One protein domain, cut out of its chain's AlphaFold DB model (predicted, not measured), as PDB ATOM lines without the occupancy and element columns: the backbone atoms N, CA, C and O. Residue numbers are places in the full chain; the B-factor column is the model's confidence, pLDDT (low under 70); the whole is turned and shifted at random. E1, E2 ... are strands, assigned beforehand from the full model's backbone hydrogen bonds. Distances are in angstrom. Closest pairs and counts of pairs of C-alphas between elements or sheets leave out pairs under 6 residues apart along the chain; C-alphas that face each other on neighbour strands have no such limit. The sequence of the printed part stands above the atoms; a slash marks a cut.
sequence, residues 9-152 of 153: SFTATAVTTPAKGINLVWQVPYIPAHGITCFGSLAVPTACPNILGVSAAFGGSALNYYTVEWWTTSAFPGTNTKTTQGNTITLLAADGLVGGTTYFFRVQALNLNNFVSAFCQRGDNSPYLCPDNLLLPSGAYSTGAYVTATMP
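What this domain is: This is residues 9 to 152 of the 153 residues of the protein "Aste57867_19612 protein" of Aphanomyces stellatus (UniProt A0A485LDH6). Little of this domain is regular structure: a sandwich of two face-to-face sheets, strongly twisted E4-E3-E6-E7 and smaller E1-E2-E5, strands crossed at 40 degrees, with long loops, residues 28 to 62 and 112 to 147, mostly at one end. The 144 printed residues include no named helix and seven strands, E1 to E7 along the chain; both sheets are antiparallel. The class is all strand, with 45 residues in named elements. It is compact, radius of gyration of the C-alphas 15.8 A, spanning 43 by 37 by 28 A.

Where its parts are: Find E6, residues 102 to 111, running 30.2 A from C-alpha 102 (214.573, 211.308, 257.228) to C-alpha 111 (229.290, 226.995, 278.425). In the same sheet find E3, residues 63 to 71, E4, residues 81 to 84, and E7, residues 148 to 150; in the other sheet find E1, residues 9 to 15, E2, residues 21 to 27, and E5, residues 88 to 92.

How they stand to each other: E6 and E3 are antiparallel neighbours, with N 69 and O 106 within hydrogen-bond range at 2.8 A. Across the sandwich, the closest C-alphas of E1 and E7, Ala 12 and Ala 149, are 5.6 A apart.

The domain as a whole: The printed part has no cut; links E2 to E3 and E6 to E7 are long. No printed residue is under 70.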
ATOM      1  N   SER A   9     214.862 215.859 276.913       96.94
ATOM      2  CA  SER A   9     213.537 215.959 276.283       96.94
ATOM      3  C   SER A   9     213.601 216.475 274.848       96.94
ATOM      4  O   SER A   9     212.851 217.363 274.442       96.94
ATOM      5  N   PHE A  10     214.567 215.946 274.092       98.56
ATOM      6  CA  PHE A  10     214.826 216.368 272.728       98.56
ATOM      7  C   PHE A  10     213.808 215.749 271.771       98.56
ATOM      8  O   PHE A  10     213.580 214.540 271.768       98.56
ATOM      9  N   THR A  11     213.197 216.596 270.953       98.62
ATOM     10  CA  THR A  11     212.158 216.224 269.996       98.62
ATOM     11  C   THR A  11     212.413 216.887 268.652       98.62
ATOM     12  O   THR A  11     212.995 217.972 268.577       98.62
ATOM     13  N   ALA A  12     211.963 216.219 267.593       98.75
ATOM     14  CA  ALA A  12     212.014 216.718 266.231       98.75
ATOM     15  C   ALA A  12     210.645 216.549 265.577       98.75
ATOM     16  O   ALA A  12     210.105 215.443 265.535       98.75
ATOM     17  N   THR A  13     210.101 217.640 265.047       98.56
ATOM     18  CA  THR A  13     208.762 217.671 264.457       98.56
ATOM     19  C   THR A  13     208.817 218.350 263.100       98.56
ATOM     20  O   THR A  13     209.286 219.479 262.981       98.56
ATOM     21  N   ALA A  14     208.318 217.677 262.066       98.31
ATOM     22  CA  ALA A  14     208.154 218.280 260.751       98.31
ATOM     23  C   ALA A  14     207.125 219.422 260.812       98.31
ATOM     24  O   ALA A  14     206.059 219.273 261.408       98.31
ATOM     25  N   VAL A  15     207.433 220.557 260.188       97.44
ATOM     26  CA  VAL A  15     206.562 221.741 260.142       97.44
ATOM     27  C   VAL A  15     206.384 222.200 258.703       97.44
ATOM     28  O   VAL A  15     207.329 222.166 257.922       97.44
ATOM     29  N   THR A  16     205.178 222.627 258.333       96.50
ATOM     30  CA  THR A  16     204.867 223.150 256.988       96.50
ATOM     31  C   THR A  16     204.562 224.647 256.984       96.50
ATOM     32  O   THR A  16     204.539 225.258 255.917       96.50
ATOM     33  N   THR A  17     204.374 225.249 258.160       90.56
ATOM     34  CA  THR A  17     204.087 226.673 258.358       90.56
ATOM     35  C   THR A  17     204.989 227.251 259.462       90.56
ATOM     36  O   THR A  17     205.232 226.575 260.462       90.56
ATOM     37  N   PRO A  18     205.523 228.482 259.310       87.56
ATOM     38  CA  PRO A  18     205.410 229.373 258.146       87.56
ATOM     39  C   PRO A  18     206.235 228.914 256.928       87.56
ATOM     40  O   PRO A  18     206.004 229.395 255.825       87.56
ATOM     41  N   ALA A  19     207.166 227.973 257.108       92.44
ATOM     42  CA  ALA A  19     207.951 227.366 256.039       92.44
ATOM     43  C   ALA A  19     208.142 225.869 256.305       92.44
ATOM     44  O   ALA A  19     208.126 225.431 257.456       92.44
ATOM     45  N   LYS A  20     208.347 225.096 255.233       97.12
ATOM     46  CA  LYS A  20     208.671 223.669 255.324       97.12
ATOM     47  C   LYS A  20     210.015 223.481 256.021       97.12
ATOM     48  O   LYS A  20     211.021 224.042 255.585       97.12
ATOM     49  N   GLY A  21     210.024 222.687 257.080       98.31
ATOM     50  CA  GLY A  21     211.196 222.490 257.915       98.31
ATOM     51  C   GLY A  21     211.026 221.385 258.942       98.31
ATOM     52  O   GLY A  21     210.025 220.668 258.969       98.31
ATOM     53  N   ILE A  22     212.011 221.292 259.825       98.69
ATOM     54  CA  ILE A  22     211.979 220.454 261.019       98.69
ATOM     55  C   ILE A  22     212.234 221.360 262.220       98.69
ATOM     56  O   ILE A  22     213.297 221.967 262.339       98.69
ATOM     57  N   ASN A  23     211.240 221.468 263.093       98.44
ATOM     58  CA  ASN A  23     211.345 222.161 264.365       98.44
ATOM     59  C   ASN A  23     211.930 221.211 265.412       98.44
ATOM     60  O   ASN A  23     211.409 220.118 265.637       98.44
ATOM     61  N   LEU A  24     213.011 221.642 266.041       98.69
ATOM     62  CA  LEU A  24     213.769 220.899 267.031       98.69
ATOM     63  C   LEU A  24     213.630 221.600 268.375       98.69
ATOM     64  O   LEU A  24     213.916 222.791 268.470       98.69
ATOM     65  N   VAL A  25     213.208 220.870 269.404       98.69
ATOM     66  CA  VAL A  25     212.963 221.425 270.743       98.69
ATOM     67  C   VAL A  25     213.594 220.526 271.787       98.69
ATOM     68  O   VAL A  25     213.452 219.307 271.719       98.69
ATOM     69  N   TRP A  26     214.270 221.126 272.760       98.75
ATOM     70  CA  TRP A  26     214.844 220.443 273.917       98.75
ATOM     71  C   TRP A  26     214.585 221.237 275.194       98.75
ATOM     72  O   TRP A  26     214.062 222.351 275.178       98.75
ATOM     73  N   GLN A  27     214.970 220.660 276.322       97.81
ATOM     74  CA  GLN A  27     215.107 221.355 277.590       97.81
ATOM     75  C   GLN A  27     216.581 221.473 277.972       97.81
ATOM     76  O   GLN A  27     217.447 220.734 277.493       97.81
ATOM     77  N   VAL A  28     216.857 222.438 278.846       96.88
ATOM     78  CA  VAL A  28     218.191 222.664 279.405       96.88
ATOM     79  C   VAL A  28     218.701 221.424 280.156       96.88
ATOM     80  O   VAL A  28     217.901 220.586 280.578       96.88
ATOM     81  N   PRO A  29     220.017 221.299 280.392       97.31
ATOM     82  CA  PRO A  29     220.535 220.277 281.288       97.31
ATOM     83  C   PRO A  29     219.954 220.407 282.706       97.31
ATOM     84  O   PRO A  29     219.979 221.486 283.298       97.31
ATOM     85  N   TYR A  30     219.489 219.292 283.270       96.38
ATOM     86  CA  TYR A  30     219.089 219.192 284.686       96.38
ATOM     87  C   TYR A  30     220.130 218.458 285.533       96.38
ATOM     88  O   TYR A  30     220.288 218.746 286.718       96.38
ATOM     89  N   ILE A  31     220.843 217.508 284.926       96.31
ATOM     90  CA  ILE A  31     221.827 216.653 285.590       96.31
ATOM     91  C   ILE A  31     223.220 217.109 285.137       96.31
ATOM     92  O   ILE A  31     223.462 217.122 283.932       96.31
ATOM     93  N   PRO A  32     224.134 217.477 286.051       96.69
ATOM     94  CA  PRO A  32     225.528 217.776 285.726       96.69
ATOM     95  C   PRO A  32     226.226 216.659 284.932       96.69
ATOM     96  O   PRO A  32     225.810 215.503 284.959       96.69
ATOM     97  N   ALA A  33     227.346 216.985 284.280       96.31
ATOM     98  CA  ALA A  33     228.077 216.065 283.399       96.31
ATOM     99  C   ALA A  33     228.466 214.717 284.040       96.31
ATOM    100  O   ALA A  33     228.537 213.707 283.348       96.31
ATOM    101  N   HIS A  34     228.682 214.681 285.358       92.69
ATOM    102  CA  HIS A  34     229.009 213.455 286.097       92.69
ATOM    103  C   HIS A  34     227.793 212.547 286.374       92.69
ATOM    104  O   HIS A  34     227.932 211.534 287.051       92.69
ATOM    105  N   GLY A  35     226.592 212.908 285.913       92.06
ATOM    106  CA  GLY A  35     225.409 212.046 285.980       92.06
ATOM    107  C   GLY A  35     224.749 211.935 287.359       92.06
ATOM    108  O   GLY A  35     223.844 211.125 287.520       92.06
ATOM    109  N   ILE A  36     225.157 212.738 288.349       92.06
ATOM    110  CA  ILE A  36     224.539 212.744 289.688       92.06
ATOM    111  C   ILE A  36     223.628 213.961 289.777       92.06
ATOM    112  O   ILE A  36     224.072 215.087 289.564       92.06
ATOM    113  N   THR A  37     222.356 213.740 290.086       95.12
ATOM    114  CA  THR A  37     221.348 214.795 290.235       95.12
ATOM    115  C   THR A  37     221.670 215.727 291.398       95.12
ATOM    116  O   THR A  37     222.016 215.256 292.477       95.12
ATOM    117  N   CYS A  38     221.462 217.034 291.216       95.00
ATOM    118  CA  CYS A  38     221.487 217.982 292.334       95.00
ATOM    119  C   CYS A  38     220.334 217.713 293.312       95.00
ATOM    120  O   CYS A  38     220.532 217.676 294.520       95.00
ATOM    121  N   PHE A  39     219.137 217.504 292.760       94.94
ATOM    122  CA  PHE A  39     217.908 217.200 293.482       94.94
ATOM    123  C   PHE A  39     217.017 216.279 292.636       94.94
ATOM    124  O   PHE A  39     217.151 216.222 291.409       94.94
ATOM    125  N   GLY A  40     216.078 215.590 293.283       94.31
ATOM    126  CA  GLY A  40     215.204 214.621 292.623       94.31
ATOM    127  C   GLY A  40     215.910 213.291 292.354       94.31
ATOM    128  O   GLY A  40     216.707 212.826 293.166       94.31
ATOM    129  N   SER A  41     215.591 212.664 291.224       93.62
ATOM    130  CA  SER A  41     216.154 211.372 290.810       93.62
ATOM    131  C   SER A  41     216.520 211.379 289.328       93.62
ATOM    132  O   SER A  41     216.150 212.294 288.604       93.62
ATOM    133  N   LEU A  42     217.211 210.345 288.838       91.62
ATOM    134  CA  LEU A  42     217.496 210.208 287.400       91.62
ATOM    135  C   LEU A  42     216.225 210.125 286.537       91.62
ATOM    136  O   LEU A  42     216.241 210.516 285.375       91.62
ATOM    137  N   ALA A  43     215.142 209.599 287.110       91.81
ATOM    138  CA  ALA A  43     213.835 209.501 286.474       91.81
ATOM    139  C   ALA A  43     213.100 210.848 286.462       91.81
ATOM    140  O   ALA A  43     212.415 211.182 285.508       91.81
ATOM    141  N   VAL A  44     213.229 211.629 287.533       93.25
ATOM    142  CA  VAL A  44     212.554 212.923 287.676       93.25
ATOM    143  C   VAL A  44     213.560 213.918 288.253       93.25
ATOM    144  O   VAL A  44     213.548 214.185 289.464       93.25
ATOM    145  N   PRO A  45     214.512 214.400 287.436       95.38
ATOM    146  CA  PRO A  45     215.537 215.305 287.922       95.38
ATOM    147  C   PRO A  45     214.918 216.677 288.162       95.38
ATOM    148  O   PRO A  45     214.129 217.178 287.365       95.38
ATOM    149  N   THR A  46     215.286 217.302 289.273       95.31
ATOM    150  CA  THR A  46     214.913 218.693 289.547       95.31
ATOM    151  C   THR A  46     216.070 219.608 289.161       95.31
ATOM    152  O   THR A  46     217.234 219.207 289.225       95.31
ATOM    153  N   ALA A  47     215.759 220.833 288.734       94.06
ATOM    154  CA  ALA A  47     216.771 221.796 288.313       94.06
ATOM    155  C   ALA A  47     217.808 222.030 289.419       94.06
ATOM    156  O   ALA A  47     217.464 222.231 290.586       94.06
ATOM    157  N   CYS A  48     219.087 222.027 289.042       95.38
ATOM    158  CA  CYS A  48     220.150 222.452 289.940       95.38
ATOM    159  C   CYS A  48     219.942 223.922 290.342       95.38
ATOM    160  O   CYS A  48     219.570 224.737 289.490       95.38
ATOM    161  N   PRO A  49     220.212 224.278 291.608       95.25
ATOM    162  CA  PRO A  49     220.004 225.632 292.091       95.25
ATOM    163  C   PRO A  49     220.953 226.590 291.372       95.25
ATOM    164  O   PRO A  49     222.085 226.232 291.029       95.25
ATOM    165  N   ASN A  50     220.490 227.819 291.158       94.19
ATOM    166  CA  ASN A  50     221.349 228.898 290.700       94.19
ATOM    167  C   ASN A  50     222.031 229.528 291.923       94.19
ATOM    168  O   ASN A  50     221.356 230.047 292.812       94.19
ATOM    169  N   ILE A  51     223.358 229.453 291.977       92.25
ATOM    170  CA  ILE A  51     224.176 230.034 293.040       92.25
ATOM    171  C   ILE A  51     225.073 231.076 292.382       92.25
ATOM    172  O   ILE A  51     225.887 230.739 291.528       92.25
ATOM    173  N   LEU A  52     224.913 232.347 292.765       91.00
ATOM    174  CA  LEU A  52     225.687 233.475 292.223       91.00
ATOM    175  C   LEU A  52     225.635 233.597 290.684       91.00
ATOM    176  O   LEU A  52     226.622 233.949 290.045       91.00
ATOM    177  N   GLY A  53     224.486 233.303 290.075       88.88
ATOM    178  CA  GLY A  53     224.279 233.433 288.629       88.88
ATOM    179  C   GLY A  53     224.699 232.209 287.810       88.88
ATOM    180  O   GLY A  53     224.496 232.209 286.596       88.88
ATOM    181  N   VAL A  54     225.232 231.155 288.435       92.88
ATOM    182  CA  VAL A  54     225.659 229.927 287.753       92.88
ATOM    183  C   VAL A  54     224.947 228.690 288.293       92.88
ATOM    184  O   VAL A  54     224.499 228.647 289.437       92.88
ATOM    185  N   SER A  55     224.853 227.651 287.463       95.50
ATOM    186  CA  SER A  55     224.266 226.361 287.834       95.50
ATOM    187  C   SER A  55     225.257 225.226 287.599       95.50
ATOM    188  O   SER A  55     225.976 225.193 286.595       95.50
ATOM    189  N   ALA A  56     225.272 224.257 288.518       96.12
ATOM    190  CA  ALA A  56     226.065 223.038 288.384       96.12
ATOM    191  C   ALA A  56     225.674 222.219 287.141       96.12
ATOM    192  O   ALA A  56     226.531 221.561 286.553       96.12
ATOM    193  N   ALA A  57     224.424 222.324 286.676       97.25
ATOM    194  CA  ALA A  57     223.986 221.676 285.442       97.25
ATOM    195  C   ALA A  57     224.699 222.228 284.192       97.25
ATOM    196  O   ALA A  57     224.803 221.528 283.192       97.25
ATOM    197  N   PHE A  58     225.261 223.438 284.262       97.31
ATOM    198  CA  PHE A  58     226.105 224.025 283.214       97.31
ATOM    199  C   PHE A  58     227.606 224.010 283.565       97.31
ATOM    200  O   PHE A  58     228.416 224.707 282.949       97.31
ATOM    201  N   GLY A  59     227.998 223.210 284.562       96.44
ATOM    202  CA  GLY A  59     229.391 223.067 284.988       96.44
ATOM    203  C   GLY A  59     229.928 224.258 285.791       96.44
ATOM    204  O   GLY A  59     231.147 224.457 285.857       96.44
ATOM    205  N   GLY A  60     229.027 225.051 286.387       95.56
ATOM    206  CA  GLY A  60     229.361 226.242 287.173       95.56
ATOM    207  C   GLY A  60     229.684 227.477 286.329       95.56
ATOM    208  O   GLY A  60     230.326 228.394 286.823       95.56
ATOM    209  N   SER A  61     229.269 227.497 285.061       95.88
ATOM    210  CA  SER A  61     229.417 228.624 284.134       95.88
ATOM    211  C   SER A  61     228.108 228.852 283.389       95.88
ATOM    212  O   SER A  61     227.301 227.929 283.278       95.88
ATOM    213  N   ALA A  62     227.871 230.064 282.895       94.50
ATOM    214  CA  ALA A  62     226.680 230.337 282.100       94.50
ATOM    215  C   ALA A  62     226.731 229.594 280.753       94.50
ATOM    216  O   ALA A  62     227.806 229.300 280.219       94.50
ATOM    217  N   LEU A  63     225.552 229.303 280.203       96.06
ATOM    218  CA  LEU A  63     225.399 228.799 278.841       96.06
ATOM    219  C   LEU A  63     225.976 229.815 277.844       96.06
ATOM    220  O   LEU A  63     225.707 231.008 277.951       96.06
ATOM    221  N   ASN A  64     226.732 229.327 276.864       97.31
ATOM    222  CA  ASN A  64     227.140 230.105 275.700       97.31
ATOM    223  C   ASN A  64     226.130 229.902 274.562       97.31
ATOM    224  O   ASN A  64     225.439 230.837 274.161       97.31
ATOM    225  N   TYR A  65     225.996 228.656 274.098       98.31
ATOM    226  CA  TYR A  65     225.034 228.235 273.078       98.31
ATOM    227  C   TYR A  65     224.822 226.717 273.115       98.31
ATOM    228  O   TYR A  65     225.594 225.972 273.719       98.31
ATOM    229  N   TYR A  66     223.782 226.256 272.431       98.75
ATOM    230  CA  TYR A  66     223.626 224.870 272.016       98.75
ATOM    231  C   TYR A  66     224.143 224.683 270.597       98.75
ATOM    232  O   TYR A  66     224.058 225.600 269.779       98.75
ATOM    233  N   THR A  67     224.607 223.475 270.299       98.31
ATOM    234  CA  THR A  67     224.908 223.022 268.939       98.31
ATOM    235  C   THR A  67     224.001 221.848 268.616       98.31
ATOM    236  O   THR A  67     223.995 220.852 269.340       98.31
ATOM    237  N   VAL A  68     223.243 221.971 267.534       98.50
ATOM    238  CA  VAL A  68     222.465 220.884 266.941       98.50
ATOM    239  C   VAL A  68     223.236 220.320 265.763       98.50
ATOM    240  O   VAL A  68     223.783 221.092 264.980       98.50
ATOM    241  N   GLU A  69     223.212 219.000 265.607       98.38
ATOM    242  CA  GLU A  69     223.731 218.304 264.434       98.38
ATOM    243  C   GLU A  69     222.682 217.381 263.819       98.38
ATOM    244  O   GLU A  69     221.841 216.821 264.532       98.38
ATOM    245  N   TRP A  70     222.739 217.208 262.497       98.50
ATOM    246  CA  TRP A  70     221.828 216.326 261.769       98.50
ATOM    247  C   TRP A  70     222.518 215.520 260.679       98.50
ATOM    248  O   TRP A  70     223.415 216.001 259.985       98.50
ATOM    249  N   TRP A  71     222.060 214.285 260.490       98.31
ATOM    250  CA  TRP A  71     222.535 213.426 259.410       98.31
ATOM    251  C   TRP A  71     221.487 212.399 258.979       98.31
ATOM    252  O   TRP A  71     220.512 212.174 259.681       98.31
ATOM    253  N   THR A  72     221.678 211.744 257.837       97.69
ATOM    254  CA  THR A  72     220.774 210.687 257.336       97.69
ATOM    255  C   THR A  72     220.998 209.324 257.999       97.69
ATOM    256  O   THR A  72     220.288 208.363 257.721       97.69
ATOM    257  N   THR A  73     221.978 209.228 258.899       97.44
ATOM    258  CA  THR A  73     222.298 208.025 259.675       97.44
ATOM    259  C   THR A  73     222.607 208.408 261.118       97.44
ATOM    260  O   THR A  73     223.128 209.493 261.386       97.44
ATOM    261  N   SER A  74     222.363 207.494 262.055       95.94
ATOM    262  CA  SER A  74     222.661 207.686 263.481       95.94
ATOM    263  C   SER A  74     224.159 207.698 263.819       95.94
ATOM    264  O   SER A  74     224.516 207.813 264.989       95.94
ATOM    265  N   ALA A  75     225.038 207.538 262.824       94.88
ATOM    266  CA  ALA A  75     226.487 207.561 263.004       94.88
ATOM    267  C   ALA A  75     227.085 208.977 262.920       94.88
ATOM    268  O   ALA A  75     228.217 209.163 263.353       94.88
ATOM    269  N   PHE A  76     226.346 209.957 262.379       95.44
ATOM    270  CA  PHE A  76     226.790 211.353 262.228       95.44
ATOM    271  C   PHE A  76     228.231 211.510 261.666       95.44
ATOM    272  O   PHE A  76     229.077 212.116 262.318       95.44
ATOM    273  N   PRO A  77     228.547 210.980 260.465       92.94
ATOM    274  CA  PRO A  77     229.876 211.082 259.848       92.94
ATOM    275  C   PRO A  77     230.243 212.492 259.345       92.94
ATOM    276  O   PRO A  77     231.378 212.703 258.928       92.94
ATOM    277  N   GLY A  78     229.291 213.430 259.312       84.94
ATOM    278  CA  GLY A  78     229.472 214.787 258.788       84.94
ATOM    279  C   GLY A  78     229.449 215.874 259.866       84.94
ATOM    280  O   GLY A  78     229.306 215.594 261.051       84.94
ATOM    281  N   THR A  79     229.552 217.135 259.433       83.88
ATOM    282  CA  THR A  79     229.655 218.323 260.305       83.88
ATOM    283  C   THR A  79     228.486 219.297 260.137       83.88
ATOM    284  O   THR A  79     228.643 220.501 260.351       83.88
ATOM    285  N   ASN A  80     227.322 218.818 259.694       97.44
ATOM    286  CA  ASN A  80     226.124 219.649 259.601       97.44
ATOM    287  C   ASN A  80     225.743 220.120 261.000       97.44
ATOM    288  O   ASN A  80     225.280 219.313 261.807       97.44
ATOM    289  N   THR A  81     225.963 221.402 261.283       97.69
ATOM    290  CA  THR A  81     225.712 221.974 262.601       97.69
ATOM    291  C   THR A  81     225.004 223.317 262.512       97.69
ATOM    292  O   THR A  81     225.131 224.051 261.532       97.69
ATOM    293  N   LYS A  82     224.247 223.649 263.558       98.38
ATOM    294  CA  LYS A  82     223.640 224.969 263.735       98.38
ATOM    295  C   LYS A  82     223.600 225.310 265.216       98.38
ATOM    296  O   LYS A  82     223.267 224.459 266.043       98.38
ATOM    297  N   THR A  83     223.951 226.546 265.551       98.12
ATOM    298  CA  THR A  83     224.016 227.011 266.939       98.12
ATOM    299  C   THR A  83     222.868 227.944 267.283       98.12
ATOM    300  O   THR A  83     222.415 228.719 266.444       98.12
ATOM    301  N   THR A  84     222.426 227.913 268.536       98.38
ATOM    302  CA  THR A  84     221.414 228.836 269.063       98.38
ATOM    303  C   THR A  84     221.607 229.043 270.561       98.38
ATOM    304  O   THR A  84     222.096 228.154 271.255       98.38
ATOM    305  N   GLN A  85     221.219 230.208 271.075       96.81
ATOM    306  CA  GLN A  85     221.155 230.456 272.521       96.81
ATOM    307  C   GLN A  85     219.811 230.022 273.129       96.81
ATOM    308  O   GLN A  85     219.695 229.906 274.345       96.81
ATOM    309  N   GLY A  86     218.796 229.781 272.291       96.69
ATOM    310  CA  GLY A  86     217.484 229.291 272.712       96.69
ATOM    311  C   GLY A  86     217.402 227.764 272.747       96.69
ATOM    312  O   GLY A  86     218.267 227.070 272.223       96.69
ATOM    313  N   ASN A  87     216.314 227.238 273.314       97.69
ATOM    314  CA  ASN A  87     216.059 225.791 273.403       97.69
ATOM    315  C   ASN A  87     215.236 225.237 272.222       97.69
ATOM    316  O   ASN A  87     214.611 224.180 272.316       97.69
ATOM    317  N   THR A  88     215.166 226.003 271.137       97.88
ATOM    318  CA  THR A  88     214.430 225.650 269.929       97.88
ATOM    319  C   THR A  88     215.181 226.137 268.700       97.88
ATOM    320  O   THR A  88     215.819 227.197 268.729       97.88
ATOM    321  N   ILE A  89     215.106 225.364 267.620       97.69
ATOM    322  CA  ILE A  89     215.578 225.777 266.305       97.69
ATOM    323  C   ILE A  89     214.755 225.123 265.202       97.69
ATOM    324  O   ILE A  89     214.429 223.941 265.275       97.69
ATOM    325  N   THR A  90     214.473 225.877 264.144       97.94
ATOM    326  CA  THR A  90     213.893 225.322 262.919       97.94
ATOM    327  C   THR A  90     214.987 225.165 261.873       97.94
ATOM    328  O   THR A  90     215.688 226.127 261.536       97.94
ATOM    329  N   LEU A  91     215.131 223.942 261.368       98.25
ATOM    330  CA  LEU A  91     215.963 223.624 260.216       98.25
ATOM    331  C   LEU A  91     215.113 223.658 258.947       98.25
ATOM    332  O   LEU A  91     213.996 223.141 258.926       98.25
ATOM    333  N   LEU A  92     215.639 224.277 257.898       98.00
ATOM    334  CA  LEU A  92     214.962 224.511 256.625       98.00
ATOM    335  C   LEU A  92     215.766 223.903 255.470       98.00
ATOM    336  O   LEU A  92     216.902 223.467 255.639       98.00
ATOM    337  N   ALA A  93     215.214 223.955 254.255       97.19
ATOM    338  CA  ALA A  93     215.950 223.569 253.047       97.19
ATOM    339  C   ALA A  93     217.259 224.367 252.859       97.19
ATOM    340  O   ALA A  93     218.245 223.832 252.360       97.19
ATOM    341  N   ALA A  94     217.300 225.624 253.321       96.81
ATOM    342  CA  ALA A  94     218.507 226.455 253.308       96.81
ATOM    343  C   ALA A  94     219.632 225.926 254.222       96.81
ATOM    344  O   ALA A  94     220.793 226.250 253.997       96.81
ATOM    345  N   ASP A  95     219.306 225.082 255.209       97.25
ATOM    346  CA  ASP A  95     220.278 224.358 256.036       97.25
ATOM    347  C   ASP A  95     220.715 223.027 255.370       97.25
ATOM    348  O   ASP A  95     221.340 222.177 255.996       97.25
ATOM    349  N   GLY A  96     220.369 222.801 254.096       96.00
ATOM    350  CA  GLY A  96     220.746 221.600 253.342       96.00
ATOM    351  C   GLY A  96     219.837 220.388 253.573       96.00
ATOM    352  O   GLY A  96     220.224 219.262 253.252       96.00
ATOM    353  N   LEU A  97     218.638 220.587 254.133       97.56
ATOM    354  CA  LEU A  97     217.644 219.522 254.263       97.56
ATOM    355  C   LEU A  97     216.933 219.282 252.927       97.56
ATOM    356  O   LEU A  97     216.447 220.215 252.288       97.56
ATOM    357  N   VAL A  98     216.816 218.014 252.538       97.62
ATOM    358  CA  VAL A  98     216.129 217.590 251.312       97.62
ATOM    359  C   VAL A  98     214.738 217.064 251.655       97.62
ATOM    360  O   VAL A  98     214.592 216.208 252.530       97.62
ATOM    361  N   GLY A  99     213.714 217.560 250.956       98.00
ATOM    362  CA  GLY A  99     212.325 217.120 251.123       98.00
ATOM    363  C   GLY A  99     212.170 215.604 250.972       98.00
ATOM    364  O   GLY A  99     212.808 214.985 250.123       98.00
ATOM    365  N   GLY A 100     211.361 214.991 251.837       98.19
ATOM    366  CA  GLY A 100     211.156 213.541 251.890       98.19
ATOM    367  C   GLY A 100     212.278 212.744 252.570       98.19
ATOM    368  O   GLY A 100     212.131 211.536 252.741       98.19
ATOM    369  N   THR A 101     213.375 213.381 252.995       98.56
ATOM    370  CA  THR A 101     214.501 212.691 253.646       98.56
ATOM    371  C   THR A 101     214.327 212.657 255.165       98.56
ATOM    372  O   THR A 101     214.037 213.682 255.790       98.56
ATOM    373  N   THR A 102     214.515 211.480 255.769       98.62
ATOM    374  CA  THR A 102     214.573 211.308 257.228       98.62
ATOM    375  C   THR A 102     215.970 211.613 257.744       98.62
ATOM    376  O   THR A 102     216.965 211.096 257.235       98.62
ATOM    377  N   TYR A 103     216.032 212.424 258.794       98.69
ATOM    378  CA  TYR A 103     217.265 212.785 259.477       98.69
ATOM    379  C   TYR A 103     217.233 212.319 260.932       98.69
ATOM    380  O   TYR A 103     216.177 212.276 261.562       98.69
ATOM    381  N   PHE A 104     218.414 211.999 261.445       98.69
ATOM    382  CA  PHE A 104     218.751 211.807 262.845       98.69
ATOM    383  C   PHE A 104     219.295 213.115 263.396       98.69
ATOM    384  O   PHE A 104     220.055 213.800 262.708       98.69
ATOM    385  N   PHE A 105     218.942 213.431 264.637       98.69
ATOM    386  CA  PHE A 105     219.334 214.673 265.289       98.69
ATOM    387  C   PHE A 105     220.051 214.411 266.604       98.69
ATOM    388  O   PHE A 105     219.735 213.466 267.328       98.69
ATOM    389  N   ARG A 106     220.972 215.309 266.950       98.50
ATOM    390  CA  ARG A 106     221.561 215.382 268.287       98.50
ATOM    391  C   ARG A 106     221.820 216.824 268.700       98.50
ATOM    392  O   ARG A 106     222.097 217.662 267.850       98.50
ATOM    393  N   VAL A 107     221.734 217.114 269.995       98.69
ATOM    394  CA  VAL A 107     221.978 218.453 270.553       98.69
ATOM    395  C   VAL A 107     222.903 218.387 271.765       98.69
ATOM    396  O   VAL A 107     222.765 217.502 272.606       98.69
ATOM    397  N   GLN A 108     223.849 219.314 271.868       98.31
ATOM    398  CA  GLN A 108     224.755 219.460 273.013       98.31
ATOM    399  C   GLN A 108     224.810 220.917 273.472       98.31
ATOM    400  O   GLN A 108     224.458 221.829 272.724       98.31
ATOM    401  N   ALA A 109     225.255 221.137 274.705       98.50
ATOM    402  CA  ALA A 109     225.408 222.458 275.301       98.50
ATOM    403  C   ALA A 109     226.889 222.840 275.398       98.50
ATOM    404  O   ALA A 109     227.726 222.011 275.758       98.50
ATOM    405  N   LEU A 110     227.194 224.113 275.151       98.12
ATOM    406  CA  LEU A 110     228.480 224.737 275.443       98.12
ATOM    407  C   LEU A 110     228.319 225.812 276.513       98.12
ATOM    408  O   LEU A 110     227.411 226.636 276.430       98.12
ATOM    409  N   ASN A 111     229.226 225.867 277.487       97.44
ATOM    410  CA  ASN A 111     229.290 226.995 278.425       97.44
ATOM    411  C   ASN A 111     230.300 228.069 277.988       97.44
ATOM    412  O   ASN A 111     231.056 227.880 277.035       97.44
ATOM    413  N   LEU A 112     230.323 229.210 278.687       96.81
ATOM    414  CA  LEU A 112     231.213 230.343 278.375       96.81
ATOM    415  C   LEU A 112     232.713 230.034 278.522       96.81
ATOM    416  O   LEU A 112     233.541 230.814 278.065       96.81
ATOM    417  N   ASN A 113     233.075 228.891 279.113       96.69
ATOM    418  CA  ASN A 113     234.463 228.423 279.165       96.69
ATOM    419  C   ASN A 113     234.811 227.471 278.013       96.69
ATOM    420  O   ASN A 113     235.862 226.836 278.046       96.69
ATOM    421  N   ASN A 114     233.926 227.340 277.024       96.56
ATOM    422  CA  ASN A 114     234.062 226.454 275.870       96.56
ATOM    423  C   ASN A 114     234.094 224.953 276.209       96.56
ATOM    424  O   ASN A 114     234.533 224.151 275.387       96.56
ATOM    425  N   PHE A 115     233.597 224.545 277.384       97.94
ATOM    426  CA  PHE A 115     233.371 223.125 277.646       97.94
ATOM    427  C   PHE A 115     232.067 222.654 277.007       97.94
ATOM    428  O   PHE A 115     231.043 223.335 277.095       97.94
ATOM    429  N   VAL A 116     232.118 221.458 276.424       97.88
ATOM    430  CA  VAL A 116     231.046 220.849 275.629       97.88
ATOM    431  C   VAL A 116     230.447 219.671 276.385       97.88
ATOM    432  O   VAL A 116     231.190 218.831 276.893       97.88
ATOM    433  N   SER A 117     229.122 219.598 276.473       98.38
ATOM    434  CA  SER A 117     228.451 218.446 277.073       98.38
ATOM    435  C   SER A 117     228.373 217.243 276.138       98.38
ATOM    436  O   SER A 117     228.646 217.332 274.946       98.38
ATOM    437  N   ALA A 118     227.968 216.095 276.683       97.44
ATOM    438  CA  ALA A 118     227.534 214.987 275.848       97.44
ATOM    439  C   ALA A 118     226.287 215.377 275.036       97.44
ATOM    440  O   ALA A 118     225.462 216.189 275.467       97.44
ATOM    441  N   PHE A 119     226.115 214.739 273.884       97.62
ATOM    442  CA  PHE A 119     224.904 214.893 273.096       97.62
ATOM    443  C   PHE A 119     223.687 214.271 273.784       97.62
ATOM    444  O   PHE A 119     223.756 213.206 274.394       97.62
ATOM    445  N   CYS A 120     222.540 214.908 273.588       98.12
ATOM    446  CA  CYS A 120     221.251 214.251 273.615       98.12
ATOM    447  C   CYS A 120     220.816 213.942 272.183       98.12
ATOM    448  O   CYS A 120     220.611 214.850 271.381       98.12
ATOM    449  N   GLN A 121     220.699 212.659 271.862       97.62
ATOM    450  CA  GLN A 121     220.322 212.163 270.530       97.62
ATOM    451  C   GLN A 121     219.113 211.221 270.574       97.62
ATOM    452  O   GLN A 121     218.728 210.642 269.556       97.62
ATOM    453  N   ARG A 122     218.545 211.016 271.769       97.81
ATOM    454  CA  ARG A 122     217.458 210.073 272.010       97.81
ATOM    455  C   ARG A 122     216.259 210.770 272.625       97.81
ATOM    456  O   ARG A 122     216.418 211.681 273.429       97.81
ATOM    457  N   GLY A 123     215.070 210.325 272.246       97.38
ATOM    458  CA  GLY A 123     213.853 210.708 272.942       97.38
ATOM    459  C   GLY A 123     213.872 210.181 274.375       97.38
ATOM    460  O   GLY A 123     214.636 209.271 274.715       97.38
ATOM    461  N   ASP A 124     213.018 210.750 275.213       96.88
ATOM    462  CA  ASP A 124     212.816 210.251 276.569       96.88
ATOM    463  C   ASP A 124     212.298 208.803 276.524       96.88
ATOM    464  O   ASP A 124     211.476 208.443 275.679       96.88
ATOM    465  N   ASN A 125     212.785 207.962 277.438       96.50
ATOM    466  CA  ASN A 125     212.255 206.617 277.656       96.50
ATOM    467  C   ASN A 125     211.698 206.572 279.069       96.50
ATOM    468  O   ASN A 125     212.454 206.380 280.029       96.50
ATOM    469  N   SER A 126     210.394 206.843 279.170       93.06
ATOM    470  CA  SER A 126     209.729 207.152 280.433       93.06
ATOM    471  C   SER A 126     210.121 206.167 281.543       93.06
ATOM    472  O   SER A 126     210.034 204.953 281.342       93.06
ATOM    473  N   PRO A 127     210.558 206.664 282.712       94.06
ATOM    474  CA  PRO A 127     210.588 208.079 283.114       94.06
ATOM    475  C   PRO A 127     211.879 208.834 282.742       94.06
ATOM    476  O   PRO A 127     211.982 210.027 282.980       94.06
ATOM    477  N   TYR A 128     212.892 208.167 282.199       95.56
ATOM    478  CA  TYR A 128     214.230 208.739 282.056       95.56
ATOM    479  C   TYR A 128     214.328 209.714 280.885       95.56
ATOM    480  O   TYR A 128     213.863 209.425 279.779       95.56
ATOM    481  N   LEU A 129     215.003 210.840 281.121       95.62
ATOM    482  CA  LEU A 129     215.149 211.896 280.126       95.62
ATOM    483  C   LEU A 129     216.374 211.662 279.233       95.62
ATOM    484  O   LEU A 129     217.500 211.537 279.723       95.62
ATOM    485  N   CYS A 130     216.147 211.601 277.921       95.75
ATOM    486  CA  CYS A 130     217.142 211.333 276.884       95.75
ATOM    487  C   CYS A 130     218.162 210.221 277.229       95.75
ATOM    488  O   CYS A 130     219.376 210.453 277.173       95.75
ATOM    489  N   PRO A 131     217.746 209.011 277.640       95.50
ATOM    490  CA  PRO A 131     218.686 207.987 278.072       95.50
ATOM    491  C   PRO A 131     219.364 207.359 276.847       95.50
ATOM    492  O   PRO A 131     218.701 206.773 275.997       95.50
ATOM    493  N   ASP A 132     220.690 207.484 276.733       90.62
ATOM    494  CA  ASP A 132     221.439 206.846 275.640       90.62
ATOM    495  C   ASP A 132     221.584 205.348 275.879       90.62
ATOM    496  O   ASP A 132     221.164 204.559 275.046       90.62
ATOM    497  N   ASN A 133     222.186 204.995 277.015       91.56
ATOM    498  CA  ASN A 133     222.367 203.648 277.558       91.56
ATOM    499  C   ASN A 133     222.533 203.794 279.077       91.56
ATOM    500  O   ASN A 133     223.599 203.542 279.640       91.56
ATOM    501  N   LEU A 134     221.510 204.333 279.738       91.94
ATOM    502  CA  LEU A 134     221.566 204.618 281.166       91.94
ATOM    503  C   LEU A 134     221.516 203.306 281.955       91.94
ATOM    504  O   LEU A 134     220.502 202.614 281.912       91.94
ATOM    505  N   LEU A 135     222.585 202.990 282.690       92.25
ATOM    506  CA  LEU A 135     222.607 201.860 283.616       92.25
ATOM    507  C   LEU A 135     221.744 202.172 284.844       92.25
ATOM    508  O   LEU A 135     221.957 203.172 285.531       92.25
ATOM    509  N   LEU A 136     220.777 201.303 285.120       90.31
ATOM    510  CA  LEU A 136     219.879 201.399 286.264       90.31
ATOM    511  C   LEU A 136     220.422 200.597 287.457       90.31
ATOM    512  O   LEU A 136     221.172 199.640 287.259       90.31
ATOM    513  N   PRO A 137     219.990 200.898 288.698       87.88
ATOM    514  CA  PRO A 137     220.385 200.124 289.879       87.88
ATOM    515  C   PRO A 137     220.043 198.629 289.806       87.88
ATOM    516  O   PRO A 137     220.685 197.820 290.463       87.88
ATOM    517  N   SER A 138     219.051 198.251 288.995       89.44
ATOM    518  CA  SER A 138     218.692 196.852 288.736       89.44
ATOM    519  C   SER A 138     219.690 196.105 287.842       89.44
ATOM    520  O   SER A 138     219.522 194.911 287.621       89.44
ATOM    521  N   GLY A 139     220.686 196.795 287.275       91.00
ATOM    522  CA  GLY A 139     221.589 196.264 286.251       91.00
ATOM    523  C   GLY A 139     221.026 196.327 284.826       91.00
ATOM    524  O   GLY A 139     221.741 196.032 283.874       91.00
ATOM    525  N   ALA A 140     219.761 196.728 284.659       92.75
ATOM    526  CA  ALA A 140     219.161 196.947 283.346       92.75
ATOM    527  C   ALA A 140     219.648 198.260 282.713       92.75
ATOM    528  O   ALA A 140     220.054 199.186 283.414       92.75
ATOM    529  N   TYR A 141     219.535 198.366 281.390       94.12
ATOM    530  CA  TYR A 141     219.786 199.605 280.656       94.12
ATOM    531  C   TYR A 141     218.475 200.234 280.190       94.12
ATOM    532  O   TYR A 141     217.589 199.542 279.690       94.12
ATOM    533  N   SER A 142     218.371 201.555 280.322       95.00
ATOM    534  CA  SER A 142     217.348 202.354 279.650       95.00
ATOM    535  C   SER A 142     217.959 203.062 278.444       95.00
ATOM    536  O   SER A 142     218.983 203.739 278.570       95.00
ATOM    537  N   THR A 143     217.310 202.924 277.290       96.94
ATOM    538  CA  THR A 143     217.739 203.501 276.015       96.94
ATOM    539  C   THR A 143     216.517 204.031 275.277       96.94
ATOM    540  O   THR A 143     215.560 203.296 275.050       96.94
ATOM    541  N   GLY A 144     216.539 205.309 274.904       97.38
ATOM    542  CA  GLY A 144     215.494 205.921 274.089       97.38
ATOM    543  C   GLY A 144     215.575 205.521 272.616       97.38
ATOM    544  O   GLY A 144     216.574 204.977 272.133       97.38
ATOM    545  N   ALA A 145     214.528 205.839 271.861       97.94
ATOM    546  CA  ALA A 145     214.609 205.845 270.404       97.94
ATOM    547  C   ALA A 145     215.468 207.032 269.942       97.94
ATOM    548  O   ALA A 145     215.506 208.060 270.616       97.94
ATOM    549  N   TYR A 146     216.149 206.918 268.801       98.44
ATOM    550  CA  TYR A 146     216.813 208.083 268.211       98.44
ATOM    551  C   TYR A 146     215.795 209.180 267.885       98.44
ATOM    552  O   TYR A 146     214.688 208.889 267.436       98.44
ATOM    553  N   VAL A 147     216.186 210.439 268.078       98.62
ATOM    554  CA  VAL A 147     215.374 211.577 267.640       98.62
ATOM    555  C   VAL A 147     215.500 211.698 266.128       98.62
ATOM    556  O   VAL A 147     216.579 211.983 265.604       98.62
ATOM    557  N   THR A 148     214.391 211.472 265.433       98.81
ATOM    558  CA  THR A 148     214.325 211.511 263.972       98.81
ATOM    559  C   THR A 148     213.094 212.257 263.491       98.81
ATOM    560  O   THR A 148     212.049 212.202 264.133       98.81
ATOM    561  N   ALA A 149     213.190 212.883 262.324       98.69
ATOM    562  CA  ALA A 149     212.055 213.464 261.616       98.69
ATOM    563  C   ALA A 149     212.319 213.473 260.108       98.69
ATOM    564  O   ALA A 149     213.468 213.532 259.664       98.69
ATOM    565  N   THR A 150     211.244 213.423 259.325       98.62
ATOM    566  CA  THR A 150     211.295 213.512 257.862       98.62
ATOM    567  C   THR A 150     210.988 214.933 257.424       98.62
ATOM    568  O   THR A 150     209.964 215.494 257.815       98.62
ATOM    569  N   MET A 151     211.866 215.512 256.609       98.31
ATOM    570  CA  MET A 151     211.650 216.835 256.029       98.31
ATOM    571  C   MET A 151     210.402 216.801 255.132       98.31
ATOM    572  O   MET A 151     210.306 215.902 254.291       98.31
ATOM    573  N   PRO A 152     209.453 217.746 255.259       97.75
ATOM    574  CA  PRO A 152     208.316 217.808 254.347       97.75
ATOM    575  C   PRO A 152     208.770 217.911 252.878       97.75
ATOM    576  O   PRO A 152     209.735 218.635 252.611       97.75
TER     577      PRO A 152